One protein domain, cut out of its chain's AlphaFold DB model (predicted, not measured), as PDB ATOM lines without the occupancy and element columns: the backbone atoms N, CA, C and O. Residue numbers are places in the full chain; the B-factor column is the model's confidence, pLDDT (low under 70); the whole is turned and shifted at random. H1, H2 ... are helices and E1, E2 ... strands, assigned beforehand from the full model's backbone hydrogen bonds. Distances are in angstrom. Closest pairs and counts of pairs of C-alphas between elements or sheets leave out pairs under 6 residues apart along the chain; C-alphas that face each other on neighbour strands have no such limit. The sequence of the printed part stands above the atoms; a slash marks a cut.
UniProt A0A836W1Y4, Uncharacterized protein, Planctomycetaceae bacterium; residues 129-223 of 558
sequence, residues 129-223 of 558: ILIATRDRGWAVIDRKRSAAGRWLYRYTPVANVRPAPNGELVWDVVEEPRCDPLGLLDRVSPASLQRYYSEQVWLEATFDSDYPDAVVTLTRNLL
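What this domain is: This is residues 129 to 223 of the 558 residues of an uncharacterized protein of Planctomycetaceae bacterium (UniProt A0A836W1Y4). A strongly twisted sheet of four strands makes the body; E3 bends sharply near its end, and the E3 to E4 hairpin turns away there from E1 and E2. H3 packs across E2, H2 packs beside H3 at a steep angle, and small H1 sits beside E3. The 95 printed residues hold four strands, then three helices: E1 E2 E3 E4 H1 H2 H3. The sheet runs E1 E2 E3 E4, antiparallel; the class is mixed, helices and strands. The whole is compact, with a radius of gyration of the C-alphas of 13.2 A and spans of 36 by 30 by 24 A.

Where its parts are: E1, residues 129 to 132, begins at C-alpha (278.821, 240.811, 282.801). E2 is residues 138 to 145, 24.1 A; E3, 151 to 163, 27.1 A; E4, 169 to 173. H1 is residues 190 to 193; H2, 199 to 206, 10.7 A; H3, 214 to 221, 10.9 A, ends at C-alpha (279.152, 241.520, 292.266).

How they stand to each other: The strands form a meander, each the antiparallel neighbour of the one before. N 129 and O 141 of hairpin E1 and E2 are 2.9 A apart, N 140 and O 156 of hairpin E2 and E3 2.8 A, and N 159 and O 172 of hairpin E3 and E4 2.8 A, each within hydrogen-bond range. E3 bends by 101 degrees at residue 160. H3 is on the sheet, over E2, at a height over the sheet of 7.8 A; the closest C-alphas of E2 and H3, those of Ile 141 and Val 215, are 6.7 A apart. H2 only grazes the sheet with residues 199 to 202. H2 and H3 touch at a steep tilt of 57 degrees, opposite ways; the closest C-alphas, Glu 199 and Val 216, are 6.3 A apart. H1 stands at the sheet's level, 2.2 A; C-alphas Tyr 155 and Leu 193, its closest to E3, are 5.3 A apart. Every O i to N i+4 pair of H2 is within hydrogen-bond range, but 1 of 4 in H3, beside 3 of 5 O i to N i+3 pairs; H1 is too short for such an i+4 pair.

The domain as a whole: The C-alphas of Pro 165 and Asp 208, the two farthest apart, are 40.7 A apart. The printed part has no cut; the link from E4 to H1, 16 residues, is long. No printed residue is under 70 in pLDDT.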
ATOM      1  N   ILE A 129     280.166 241.114 282.318       98.56
ATOM      2  CA  ILE A 129     278.821 240.811 282.801       98.56
ATOM      3  C   ILE A 129     277.794 241.233 281.759       98.56
ATOM      4  O   ILE A 129     278.011 242.183 281.006       98.56
ATOM      5  N   LEU A 130     276.670 240.536 281.744       98.69
ATOM      6  CA  LEU A 130     275.485 240.923 280.995       98.69
ATOM      7  C   LEU A 130     274.463 241.510 281.967       98.69
ATOM      8  O   LEU A 130     274.273 240.981 283.060       98.69
ATOM      9  N   ILE A 131     273.804 242.579 281.536       98.44
ATOM     10  CA  ILE A 131     272.697 243.251 282.207       98.44
ATOM     11  C   ILE A 131     271.475 243.121 281.308       98.44
ATOM     12  O   ILE A 131     271.533 243.463 280.125       98.44
ATOM     13  N   ALA A 132     270.366 242.659 281.865       98.62
ATOM     14  CA  ALA A 132     269.091 242.585 281.177       98.62
ATOM     15  C   ALA A 132     268.009 243.299 281.981       98.62
ATOM     16  O   ALA A 132     267.972 243.231 283.209       98.62
ATOM     17  N   THR A 133     267.106 243.950 281.259       98.50
ATOM     18  CA  THR A 133     265.903 244.575 281.808       98.50
ATOM     19  C   THR A 133     264.696 244.122 281.006       98.50
ATOM     20  O   THR A 133     264.817 243.654 279.870       98.50
ATOM     21  N   ARG A 134     263.508 244.288 281.586       97.31
ATOM     22  CA  ARG A 134     262.251 244.005 280.891       97.31
ATOM     23  C   ARG A 134     262.012 244.943 279.707       97.31
ATOM     24  O   ARG A 134     261.520 244.524 278.667       97.31
ATOM     25  N   ASP A 135     262.282 246.222 279.921       96.50
ATOM     26  CA  ASP A 135     261.723 247.346 279.171       96.50
ATOM     27  C   ASP A 135     262.778 248.221 278.486       96.50
ATOM     28  O   ASP A 135     262.452 248.939 277.543       96.50
ATOM     29  N   ARG A 136     264.044 248.139 278.907       97.38
ATOM     30  CA  ARG A 136     265.136 248.999 278.418       97.38
ATOM     31  C   ARG A 136     266.224 248.237 277.661       97.38
ATOM     32  O   ARG A 136     267.259 248.794 277.313       97.38
ATOM     33  N   GLY A 137     265.982 246.962 277.368       97.75
ATOM     34  CA  GLY A 137     266.898 246.132 276.599       97.75
ATOM     35  C   GLY A 137     267.998 245.496 277.446       97.75
ATOM     36  O   GLY A 137     267.807 245.200 278.629       97.75
ATOM     37  N   TRP A 138     269.105 245.176 276.775       98.44
ATOM     38  CA  TRP A 138     270.214 244.374 277.288       98.44
ATOM     39  C   TRP A 138     271.528 245.116 277.011       98.44
ATOM     40  O   TRP A 138     271.649 245.829 276.014       98.44
ATOM     41  N   ALA A 139     272.521 244.953 277.878       98.62
ATOM     42  CA  ALA A 139     273.849 245.531 277.703       98.62
ATOM     43  C   ALA A 139     274.925 244.625 278.303       98.62
ATOM     44  O   ALA A 139     274.667 243.864 279.231       98.62
ATOM     45  N   VAL A 140     276.143 244.726 277.789       98.62
ATOM     46  CA  VAL A 140     277.329 244.075 278.345       98.62
ATOM     47  C   VAL A 140     278.239 245.141 278.934       98.62
ATOM     48  O   VAL A 140     278.541 246.134 278.273       98.62
ATOM     49  N   ILE A 141     278.705 244.911 280.161       98.56
ATOM     50  CA  ILE A 141     279.865 245.622 280.694       98.56
ATOM     51  C   ILE A 141     281.052 244.686 280.611       98.56
ATOM     52  O   ILE A 141     281.042 243.619 281.224       98.56
ATOM     53  N   ASP A 142     282.090 245.102 279.900       97.75
ATOM     54  CA  ASP A 142     283.347 244.373 279.831       97.75
ATOM     55  C   ASP A 142     284.512 245.225 280.341       97.75
ATOM     56  O   ASP A 142     284.514 246.455 280.215       97.75
ATOM     57  N   ARG A 143     285.498 244.568 280.959       97.31
ATOM     58  CA  ARG A 143     286.685 245.219 281.517       97.31
ATOM     59  C   ARG A 143     287.981 244.626 280.979       97.31
ATOM     60  O   ARG A 143     288.063 243.448 280.647       97.31
ATOM     61  N   LYS A 144     289.037 245.435 280.947       96.38
ATOM     62  CA  LYS A 144     290.399 244.986 280.627       96.38
ATOM     63  C   LYS A 144     291.445 245.744 281.426       96.38
ATOM     64  O   LYS A 144     291.213 246.878 281.842       96.38
ATOM     65  N   ARG A 145     292.620 245.145 281.602       94.00
ATOM     66  CA  ARG A 145     293.781 245.834 282.175       94.00
ATOM     67  C   ARG A 145     294.424 246.727 281.107       94.00
ATOM     68  O   ARG A 145     294.628 246.320 279.966       94.00
ATOM     69  N   SER A 146     294.720 247.967 281.473       94.31
ATOM     70  CA  SER A 146     295.579 248.875 280.708       94.31
ATOM     71  C   SER A 146     297.048 248.447 280.799       94.31
ATOM     72  O   SER A 146     297.409 247.638 281.651       94.31
ATOM     73  N   ALA A 147     297.918 249.058 279.987       92.56
ATOM     74  CA  ALA A 147     299.367 248.846 280.070       92.56
ATOM     75  C   ALA A 147     299.952 249.169 281.462       92.56
ATOM     76  O   ALA A 147     300.960 248.597 281.853       92.56
ATOM     77  N   ALA A 148     299.300 250.053 282.226       87.88
ATOM     78  CA  ALA A 148     299.675 250.403 283.596       87.88
ATOM     79  C   ALA A 148     298.978 249.532 284.663       87.88
ATOM     80  O   ALA A 148     298.889 249.941 285.817       87.88
ATOM     81  N   GLY A 149     298.375 248.400 284.283       87.25
ATOM     82  CA  GLY A 149     297.701 247.482 285.208       87.25
ATOM     83  C   GLY A 149     296.347 247.967 285.741       87.25
ATOM     84  O   GLY A 149     295.692 247.259 286.498       87.25
ATOM     85  N   ARG A 150     295.857 249.146 285.345       88.31
ATOM     86  CA  ARG A 150     294.546 249.660 285.794       88.31
ATOM     87  C   ARG A 150     293.398 249.057 285.003       88.31
ATOM     88  O   ARG A 150     293.539 248.910 283.790       88.31
ATOM     89  N   TRP A 151     292.268 248.793 285.651       92.31
ATOM     90  CA  TRP A 151     291.048 248.388 284.960       92.31
ATOM     91  C   TRP A 151     290.462 249.531 284.124       92.31
ATOM     92  O   TRP A 151     290.389 250.683 284.558       92.31
ATOM     93  N   LEU A 152     290.048 249.186 282.911       97.25
ATOM     94  CA  LEU A 152     289.259 250.010 282.012       97.25
ATOM     95  C   LEU A 152     287.968 249.265 281.686       97.25
ATOM     96  O   LEU A 152     288.018 248.059 281.469       97.25
ATOM     97  N   TYR A 153     286.856 249.985 281.594       98.38
ATOM     98  CA  TYR A 153     285.513 249.440 281.423       98.38
ATOM     99  C   TYR A 153     284.861 250.019 280.178       98.38
ATOM    100  O   TYR A 153     285.073 251.192 279.850       98.38
ATOM    101  N   ARG A 154     284.043 249.208 279.524       98.25
ATOM    102  CA  ARG A 154     283.214 249.578 278.383       98.25
ATOM    103  C   ARG A 154     281.793 249.080 278.625       98.25
ATOM    104  O   ARG A 154     281.619 247.969 279.116       98.25
ATOM    105  N   TYR A 155     280.801 249.888 278.263       98.31
ATOM    106  CA  TYR A 155     279.382 249.550 278.358       98.31
ATOM    107  C   TYR A 155     278.791 249.493 276.954       98.31
ATOM    108  O   TYR A 155     278.808 250.488 276.245       98.31
ATOM    109  N   THR A 156     278.265 248.349 276.537       98.25
ATOM    110  CA  THR A 156     277.787 248.153 275.162       98.25
ATOM    111  C   THR A 156     276.342 247.669 275.180       98.25
ATOM    112  O   THR A 156     276.108 246.558 275.649       98.25
ATOM    113  N   PRO A 157     275.367 248.442 274.670       98.31
ATOM    114  CA  PRO A 157     274.024 247.932 274.404       98.31
ATOM    115  C   PRO A 157     274.051 246.794 273.374       98.31
ATOM    116  O   PRO A 157     274.739 246.875 272.352       98.31
ATOM    117  N   VAL A 158     273.318 245.714 273.648       98.31
ATOM    118  CA  VAL A 158     273.329 244.489 272.835       98.31
ATOM    119  C   VAL A 158     271.919 243.962 272.577       98.31
ATOM    120  O   VAL A 158     270.981 244.232 273.324       98.31
ATOM    121  N   ALA A 159     271.778 243.170 271.518       98.06
ATOM    122  CA  ALA A 159     270.555 242.478 271.137       98.06
ATOM    123  C   ALA A 159     270.840 241.009 270.787       98.06
ATOM    124  O   ALA A 159     271.991 240.581 270.695       98.06
ATOM    125  N   ASN A 160     269.773 240.225 270.593       97.50
ATOM    126  CA  ASN A 160     269.836 238.832 270.127       97.50
ATOM    127  C   ASN A 160     270.813 237.945 270.924       97.50
ATOM    128  O   ASN A 160     271.506 237.096 270.349       97.50
ATOM    129  N   VAL A 161     270.869 238.148 272.246       98.25
ATOM    130  CA  VAL A 161     271.735 237.376 273.142       98.25
ATOM    131  C   VAL A 161     271.302 235.913 273.135       98.25
ATOM    132  O   VAL A 161     270.141 235.591 273.395       98.25
ATOM    133  N   ARG A 162     272.240 235.025 272.809       97.75
ATOM    134  CA  ARG A 162     271.990 233.604 272.561       97.75
ATOM    135  C   ARG A 162     273.129 232.730 273.093       97.75
ATOM    136  O   ARG A 162     274.281 233.170 273.084       97.75
ATOM    137  N   PRO A 163     272.829 231.499 273.541       97.75
ATOM    138  CA  PRO A 163     273.856 230.554 273.958       97.75
ATOM    139  C   PRO A 163     274.666 230.057 272.751       97.75
ATOM    140  O   PRO A 163     274.105 229.788 271.686       97.75
ATOM    141  N   ALA A 164     275.975 229.895 272.929       96.81
ATOM    142  CA  ALA A 164     276.857 229.231 271.976       96.81
ATOM    143  C   ALA A 164     277.189 227.788 272.413       96.81
ATOM    144  O   ALA A 164     277.171 227.482 273.608       96.81
ATOM    145  N   PRO A 165     277.541 226.882 271.474       94.94
ATOM    146  CA  PRO A 165     277.843 225.480 271.792       94.94
ATOM    147  C   PRO A 165     279.022 225.271 272.755       94.94
ATOM    148  O   PRO A 165     279.109 224.235 273.409       94.94
ATOM    149  N   ASN A 166     279.937 226.241 272.849       95.25
ATOM    150  CA  ASN A 166     281.086 226.206 273.757       95.25
ATOM    151  C   ASN A 166     280.737 226.610 275.206       95.25
ATOM    152  O   ASN A 166     281.598 226.529 276.079       95.25
ATOM    153  N   GLY A 167     279.489 227.005 275.477       95.38
ATOM    154  CA  GLY A 167     279.040 227.466 276.792       95.38
ATOM    155  C   GLY A 167     279.125 228.982 277.001       95.38
ATOM    156  O   GLY A 167     278.753 229.463 278.071       95.38
ATOM    157  N   GLU A 168     279.584 229.735 276.002       97.19
ATOM    158  CA  GLU A 168     279.647 231.200 276.033       97.19
ATOM    159  C   GLU A 168     278.345 231.839 275.530       97.19
ATOM    160  O   GLU A 168     277.461 231.176 274.981       97.19
ATOM    161  N   LEU A 169     278.233 233.155 275.701       97.94
ATOM    162  CA  LEU A 169     277.162 233.949 275.109       97.94
ATOM    163  C   LEU A 169     277.643 234.648 273.844       97.94
ATOM    164  O   LEU A 169     278.760 235.151 273.783       97.94
ATOM    165  N   VAL A 170     276.759 234.713 272.855       98.06
ATOM    166  CA  VAL A 170     276.934 235.508 271.639       98.06
ATOM    167  C   VAL A 170     275.798 236.514 271.571       98.06
ATOM    168  O   VAL A 170     274.671 236.219 271.965       98.06
ATOM    169  N   TRP A 171     276.089 237.705 271.074       98.25
ATOM    170  CA  TRP A 171     275.135 238.796 270.959       98.25
ATOM    171  C   TRP A 171     275.500 239.686 269.780       98.25
ATOM    172  O   TRP A 171     276.628 239.655 269.285       98.25
ATOM    173  N   ASP A 172     274.542 240.502 269.365       98.38
ATOM    174  CA  ASP A 172     274.730 241.489 268.315       98.38
ATOM    175  C   ASP A 172     274.854 242.869 268.982       98.38
ATOM    176  O   ASP A 172     274.046 243.224 269.843       98.38
ATOM    177  N   VAL A 173     275.887 243.637 268.635       97.44
ATOM    178  CA  VAL A 173     276.061 245.005 269.148       97.44
ATOM    179  C   VAL A 173     275.012 245.914 268.516       97.44
ATOM    180  O   VAL A 173     274.785 245.865 267.307       97.44
ATOM    181  N   VAL A 174     274.368 246.749 269.331       97.06
ATOM    182  CA  VAL A 174     273.435 247.764 268.837       97.06
ATOM    183  C   VAL A 174     274.219 249.053 268.605       97.06
ATOM    184  O   VAL A 174     274.564 249.745 269.556       97.06
ATOM    185  N   GLU A 175     274.519 249.362 267.342       93.06
ATOM    186  CA  GLU A 175     275.327 250.537 266.962       93.06
ATOM    187  C   GLU A 175     274.618 251.871 267.258       93.06
ATOM    188  O   GLU A 175     275.239 252.832 267.709       93.06
ATOM    189  N   GLU A 176     273.296 251.911 267.064       94.75
ATOM    190  CA  GLU A 176     272.446 253.087 267.298       94.75
ATOM    191  C   GLU A 176     271.345 252.770 268.327       94.75
ATOM    192  O   GLU A 176     270.163 252.637 267.984       94.75
ATOM    193  N   PRO A 177     271.714 252.574 269.602       96.25
ATOM    194  CA  PRO A 177     270.764 252.222 270.643       96.25
ATOM    195  C   PRO A 177     269.839 253.408 270.942       96.25
ATOM    196  O   PRO A 177     270.273 254.554 271.042       96.25
ATOM    197  N   ARG A 178     268.540 253.121 271.084       95.56
ATOM    198  CA  ARG A 178     267.509 254.110 271.457       95.56
ATOM    199  C   ARG A 178     267.152 254.080 272.942       95.56
ATOM    200  O   ARG A 178     266.520 255.003 273.435       95.56
ATOM    201  N   CYS A 179     267.509 252.998 273.617       96.38
ATOM    202  CA  CYS A 179     267.364 252.801 275.048       96.38
ATOM    203  C   CYS A 179     268.496 251.890 275.529       96.38
ATOM    204  O   CYS A 179     269.124 251.187 274.728       96.38
ATOM    205  N   ASP A 180     268.756 251.915 276.830       97.56
ATOM    206  CA  ASP A 180     269.732 251.044 277.460       97.56
ATOM    207  C   ASP A 180     269.348 250.742 278.924       97.56
ATOM    208  O   ASP A 180     268.680 251.565 279.560       97.56
ATOM    209  N   PRO A 181     269.773 249.589 279.480       97.69
ATOM    210  CA  PRO A 181     269.472 249.176 280.852       97.69
ATOM    211  C   PRO A 181     269.708 250.205 281.957       97.69
ATOM    212  O   PRO A 181     268.983 250.194 282.946       97.69
ATOM    213  N   LEU A 182     270.728 251.054 281.819       97.44
ATOM    214  CA  LEU A 182     271.187 251.966 282.866       97.44
ATOM    215  C   LEU A 182     270.855 253.439 282.559       97.44
ATOM    216  O   LEU A 182     271.279 254.319 283.304       97.44
ATOM    217  N   GLY A 183     270.117 253.720 281.478       96.62
ATOM    218  CA  GLY A 183     269.767 255.085 281.061       96.62
ATOM    219  C   GLY A 183     270.979 255.959 280.713       96.62
ATOM    220  O   GLY A 183     270.936 257.181 280.849       96.62
ATOM    221  N   LEU A 184     272.097 255.357 280.298       96.50
ATOM    222  CA  LEU A 184     273.336 256.083 280.018       96.50
ATOM    223  C   LEU A 184     273.279 256.893 278.722       96.50
ATOM    224  O   LEU A 184     274.068 257.827 278.566       96.50
ATOM    225  N   LEU A 185     272.354 256.587 277.809       95.81
ATOM    226  CA  LEU A 185     272.174 257.358 276.574       95.81
ATOM    227  C   LEU A 185     271.758 258.814 276.817       95.81
ATOM    228  O   LEU A 185     272.063 259.670 275.989       95.81
ATOM    229  N   ASP A 186     271.157 259.113 277.969       94.25
ATOM    230  CA  ASP A 186     270.823 260.485 278.365       94.25
ATOM    231  C   ASP A 186     272.054 261.273 278.848       94.25
ATOM    232  O   ASP A 186     272.001 262.493 279.008       94.25
ATOM    233  N   ARG A 187     273.180 260.588 279.101       92.00
ATOM    234  CA  ARG A 187     274.390 261.161 279.718       92.00
ATOM    235  C   ARG A 187     275.593 261.183 278.790       92.00
ATOM    236  O   ARG A 187     276.418 262.093 278.862       92.00
ATOM    237  N   VAL A 188     275.729 260.176 277.934       93.44
ATOM    238  CA  VAL A 188     276.885 260.018 277.051       93.44
ATOM    239  C   VAL A 188     276.451 259.606 275.650       93.44
ATOM    240  O   VAL A 188     275.471 258.896 275.458       93.44
ATOM    241  N   SER A 189     277.215 260.038 274.644       93.81
ATOM    242  CA  SER A 189     276.911 259.692 273.252       93.81
ATOM    243  C   SER A 189     277.006 258.175 273.004       93.81
ATOM    244  O   SER A 189     277.868 257.524 273.605       93.81
ATOM    245  N   PRO A 190     276.232 257.608 272.058       93.88
ATOM    246  CA  PRO A 190     276.355 256.200 271.672       93.88
ATOM    247  C   PRO A 190     277.790 255.782 271.313       93.88
ATOM    248  O   PRO A 190     278.277 254.743 271.756       93.88
ATOM    249  N   ALA A 191     278.521 256.640 270.596       91.75
ATOM    250  CA  ALA A 191     279.919 256.395 270.240       91.75
ATOM    251  C   ALA A 191     280.854 256.364 271.463       91.75
ATOM    252  O   ALA A 191     281.895 255.703 271.438       91.75
ATOM    253  N   SER A 192     280.503 257.077 272.538       93.62
ATOM    254  CA  SER A 192     281.250 257.029 273.792       93.62
ATOM    255  C   SER A 192     281.089 255.673 274.468       93.62
ATOM    256  O   SER A 192     282.091 255.139 274.926       93.62
ATOM    257  N   LEU A 193     279.883 255.096 274.488       94.25
ATOM    258  CA  LEU A 193     279.600 253.814 275.150       94.25
ATOM    259  C   LEU A 193     280.526 252.684 274.669       94.25
ATOM    260  O   LEU A 193     281.041 251.909 275.471       94.25
ATOM    261  N   GLN A 194     280.867 252.673 273.381       86.81
ATOM    262  CA  GLN A 194     281.723 251.650 272.774       86.81
ATOM    263  C   GLN A 194     283.226 251.772 273.100       86.81
ATOM    264  O   GLN A 194     284.040 250.978 272.613       86.81
ATOM    265  N   ARG A 195     283.638 252.751 273.911       96.31
ATOM    266  CA  ARG A 195     285.046 252.981 274.268       96.31
ATOM    267  C   ARG A 195     285.350 252.520 275.688       96.31
ATOM    268  O   ARG A 195     284.497 252.499 276.567       96.31
ATOM    269  N   TYR A 196     286.616 252.177 275.904       98.19
ATOM    270  CA  TYR A 196     287.127 251.863 277.230       98.19
ATOM    271  C   TYR A 196     287.499 253.137 277.978       98.19
ATOM    272  O   TYR A 196     288.332 253.910 277.503       98.19
ATOM    273  N   TYR A 197     286.965 253.289 279.185       98.00
ATOM    274  CA  TYR A 197     287.313 254.368 280.100       98.00
ATOM    275  C   TYR A 197     287.757 253.839 281.455       98.00
ATOM    276  O   TYR A 197     287.503 252.693 281.815       98.00
ATOM    277  N   SER A 198     288.453 254.680 282.214       95.88
ATOM    278  CA  SER A 198     288.839 254.352 283.583       95.88
ATOM    279  C   SER A 198     287.639 254.387 284.529       95.88
ATOM    280  O   SER A 198     286.626 255.028 284.247       95.88
ATOM    281  N   GLU A 199     287.791 253.764 285.700       94.56
ATOM    282  CA  GLU A 199     286.785 253.810 286.771       94.56
ATOM    283  C   GLU A 199     286.406 255.240 287.169       94.56
ATOM    284  O   GLU A 199     285.259 255.504 287.511       94.56
ATOM    285  N   GLN A 200     287.356 256.178 287.122       92.81
ATOM    286  CA  GLN A 200     287.095 257.569 287.486       92.81
ATOM    287  C   GLN A 200     286.211 258.285 286.461       92.81
ATOM    288  O   GLN A 200     285.343 259.055 286.848       92.81
ATOM    289  N   VAL A 201     286.434 258.037 285.167       95.75
ATOM    290  CA  VAL A 201     285.633 258.659 284.103       95.75
ATOM    291  C   VAL A 201     284.192 258.157 284.166       95.75
ATOM    292  O   VAL A 201     283.268 258.953 284.040       95.75
ATOM    293  N   TRP A 202     283.989 256.861 284.427       96.75
ATOM    294  CA  TRP A 202     282.645 256.315 284.623       96.75
ATOM    295  C   TRP A 202     281.959 256.858 285.875       96.75
ATOM    296  O   TRP A 202     280.783 257.206 285.802       96.75
ATOM    297  N   LEU A 203     282.684 257.001 286.989       95.25
ATOM    298  CA  LEU A 203     282.143 257.622 288.200       95.25
ATOM    299  C   LEU A 203     281.664 259.050 287.917       95.25
ATOM    300  O   LEU A 203     280.532 259.397 288.224       95.25
ATOM    301  N   GLU A 204     282.500 259.865 287.276       93.62
ATOM    302  CA  GLU A 204     282.169 261.255 286.935       93.62
ATOM    303  C   GLU A 204     281.008 261.374 285.943       93.62
ATOM    304  O   GLU A 204     280.249 262.332 286.021       93.62
ATOM    305  N   ALA A 205     280.844 260.407 285.039       94.38
ATOM    306  CA  ALA A 205     279.754 260.407 284.067       94.38
ATOM    307  C   ALA A 205     278.408 259.925 284.638       94.38
ATOM    308  O   ALA A 205     277.373 260.173 284.023       94.38
ATOM    309  N   THR A 206     278.414 259.192 285.759       94.88
ATOM    310  CA  THR A 206     277.222 258.473 286.248       94.88
ATOM    311  C   THR A 206     276.815 258.808 287.677       94.88
ATOM    312  O   THR A 206     275.726 258.406 288.076       94.88
ATOM    313  N   PHE A 207     277.628 259.528 288.462       92.31
ATOM    314  CA  PHE A 207     277.362 259.748 289.894       92.31
ATOM    315  C   PHE A 207     275.994 260.384 290.182       92.31
ATOM    316  O   PHE A 207     275.367 260.064 291.192       92.31
ATOM    317  N   ASP A 208     275.523 261.254 289.293       90.56
ATOM    318  CA  ASP A 208     274.256 261.973 289.379       90.56
ATOM    319  C   ASP A 208     273.122 261.304 288.564       90.56
ATOM    320  O   ASP A 208     272.023 261.851 288.482       90.56
ATOM    321  N   SER A 209     273.359 260.121 287.980       93.31
ATOM    322  CA  SER A 209     272.352 259.313 287.265       93.31
ATOM    323  C   SER A 209     271.457 258.497 288.202       93.31
ATOM    324  O   SER A 209     271.718 258.432 289.405       93.31
ATOM    325  N   ASP A 210     270.441 257.838 287.634       93.06
ATOM    326  CA  ASP A 210     269.583 256.874 288.338       93.06
ATOM    327  C   ASP A 210     270.349 255.621 288.790       93.06
ATOM    328  O   ASP A 210     269.888 254.914 289.678       93.06
ATOM    329  N   TYR A 211     271.534 255.358 288.231       95.62
ATOM    330  CA  TYR A 211     272.392 254.236 288.613       95.62
ATOM    331  C   TYR A 211     273.823 254.712 288.899       95.62
ATOM    332  O   TYR A 211     274.725 254.519 288.071       95.62
ATOM    333  N   PRO A 212     274.067 255.359 290.056       94.50
ATOM    334  CA  PRO A 212     275.375 255.919 290.371       94.50
ATOM    335  C   PRO A 212     276.491 254.879 290.327       94.50
ATOM    336  O   PRO A 212     276.422 253.839 290.977       94.50
ATOM    337  N   ASP A 213     277.546 255.177 289.567       95.06
ATOM    338  CA  ASP A 213     278.745 254.340 289.438       95.06
ATOM    339  C   ASP A 213     278.493 252.903 288.929       95.06
ATOM    340  O   ASP A 213     279.359 252.029 289.030       95.06
ATOM    341  N   ALA A 214     277.321 252.639 288.343       94.50
ATOM    342  CA  ALA A 214     276.866 251.281 288.049       94.50
ATOM    343  C   ALA A 214     277.752 250.514 287.064       94.50
ATOM    344  O   ALA A 214     277.892 249.296 287.184       94.50
ATOM    345  N   VAL A 215     278.418 251.203 286.129       96.38
ATOM    346  CA  VAL A 215     279.339 250.544 285.187       96.38
ATOM    347  C   VAL A 215     280.491 249.848 285.920       96.38
ATOM    348  O   VAL A 215     280.962 248.805 285.479       96.38
ATOM    349  N   VAL A 216     280.936 250.384 287.057       95.38
ATOM    350  CA  VAL A 216     282.007 249.779 287.856       95.38
ATOM    351  C   VAL A 216     281.417 248.902 288.958       95.38
ATOM    352  O   VAL A 216     281.792 247.734 289.071       95.38
ATOM    353  N   THR A 217     280.480 249.419 289.753       92.75
ATOM    354  CA  THR A 217     279.983 248.738 290.962       92.75
ATOM    355  C   THR A 217     279.227 247.449 290.652       92.75
ATOM    356  O   THR A 217     279.456 246.447 291.332       92.75
ATOM    357  N   LEU A 218     278.414 247.404 289.589       95.06
ATOM    358  CA  LEU A 218     277.679 246.186 289.224       95.06
ATOM    359  C   LEU A 218     278.628 245.040 288.867       95.06
ATOM    360  O   LEU A 218     278.390 243.897 289.256       95.06
ATOM    361  N   THR A 219     279.750 245.339 288.203       95.06
ATOM    362  CA  THR A 219     280.741 244.313 287.848       95.06
ATOM    363  C   THR A 219     281.373 243.656 289.068       95.06
ATOM    364  O   THR A 219     281.716 242.480 289.008       95.06
ATOM    365  N   ARG A 220     281.480 244.368 290.197       89.94
ATOM    366  CA  ARG A 220     282.103 243.851 291.424       89.94
ATOM    367  C   ARG A 220     281.267 242.768 292.114       89.94
ATOM    368  O   ARG A 220     281.818 242.024 292.912       89.94
ATOM    369  N   ASN A 221     279.984 242.622 291.767       88.62
ATOM    370  CA  ASN A 221     279.152 241.520 292.266       88.62
ATOM    371  C   ASN A 221     279.490 240.161 291.628       88.62
ATOM    372  O   ASN A 221     279.147 239.125 292.190       88.62
ATOM    373  N   LEU A 222     280.111 240.159 290.444       92.62
ATOM    374  CA  LEU A 222     280.272 238.957 289.615       92.62
ATOM    375  C   LEU A 222     281.706 238.755 289.104       92.62
ATOM    376  O   LEU A 222     282.088 237.636 288.770       92.62
ATOM    377  N   LEU A 223     282.509 239.818 289.012       93.50
ATOM    378  CA  LEU A 223     283.871 239.771 288.490       93.50
ATOM    379  C   LEU A 223     284.895 239.877 289.621       93.50
ATOM    380  O   LEU A 223     285.296 240.969 290.038       93.50
TER     381      LEU A 223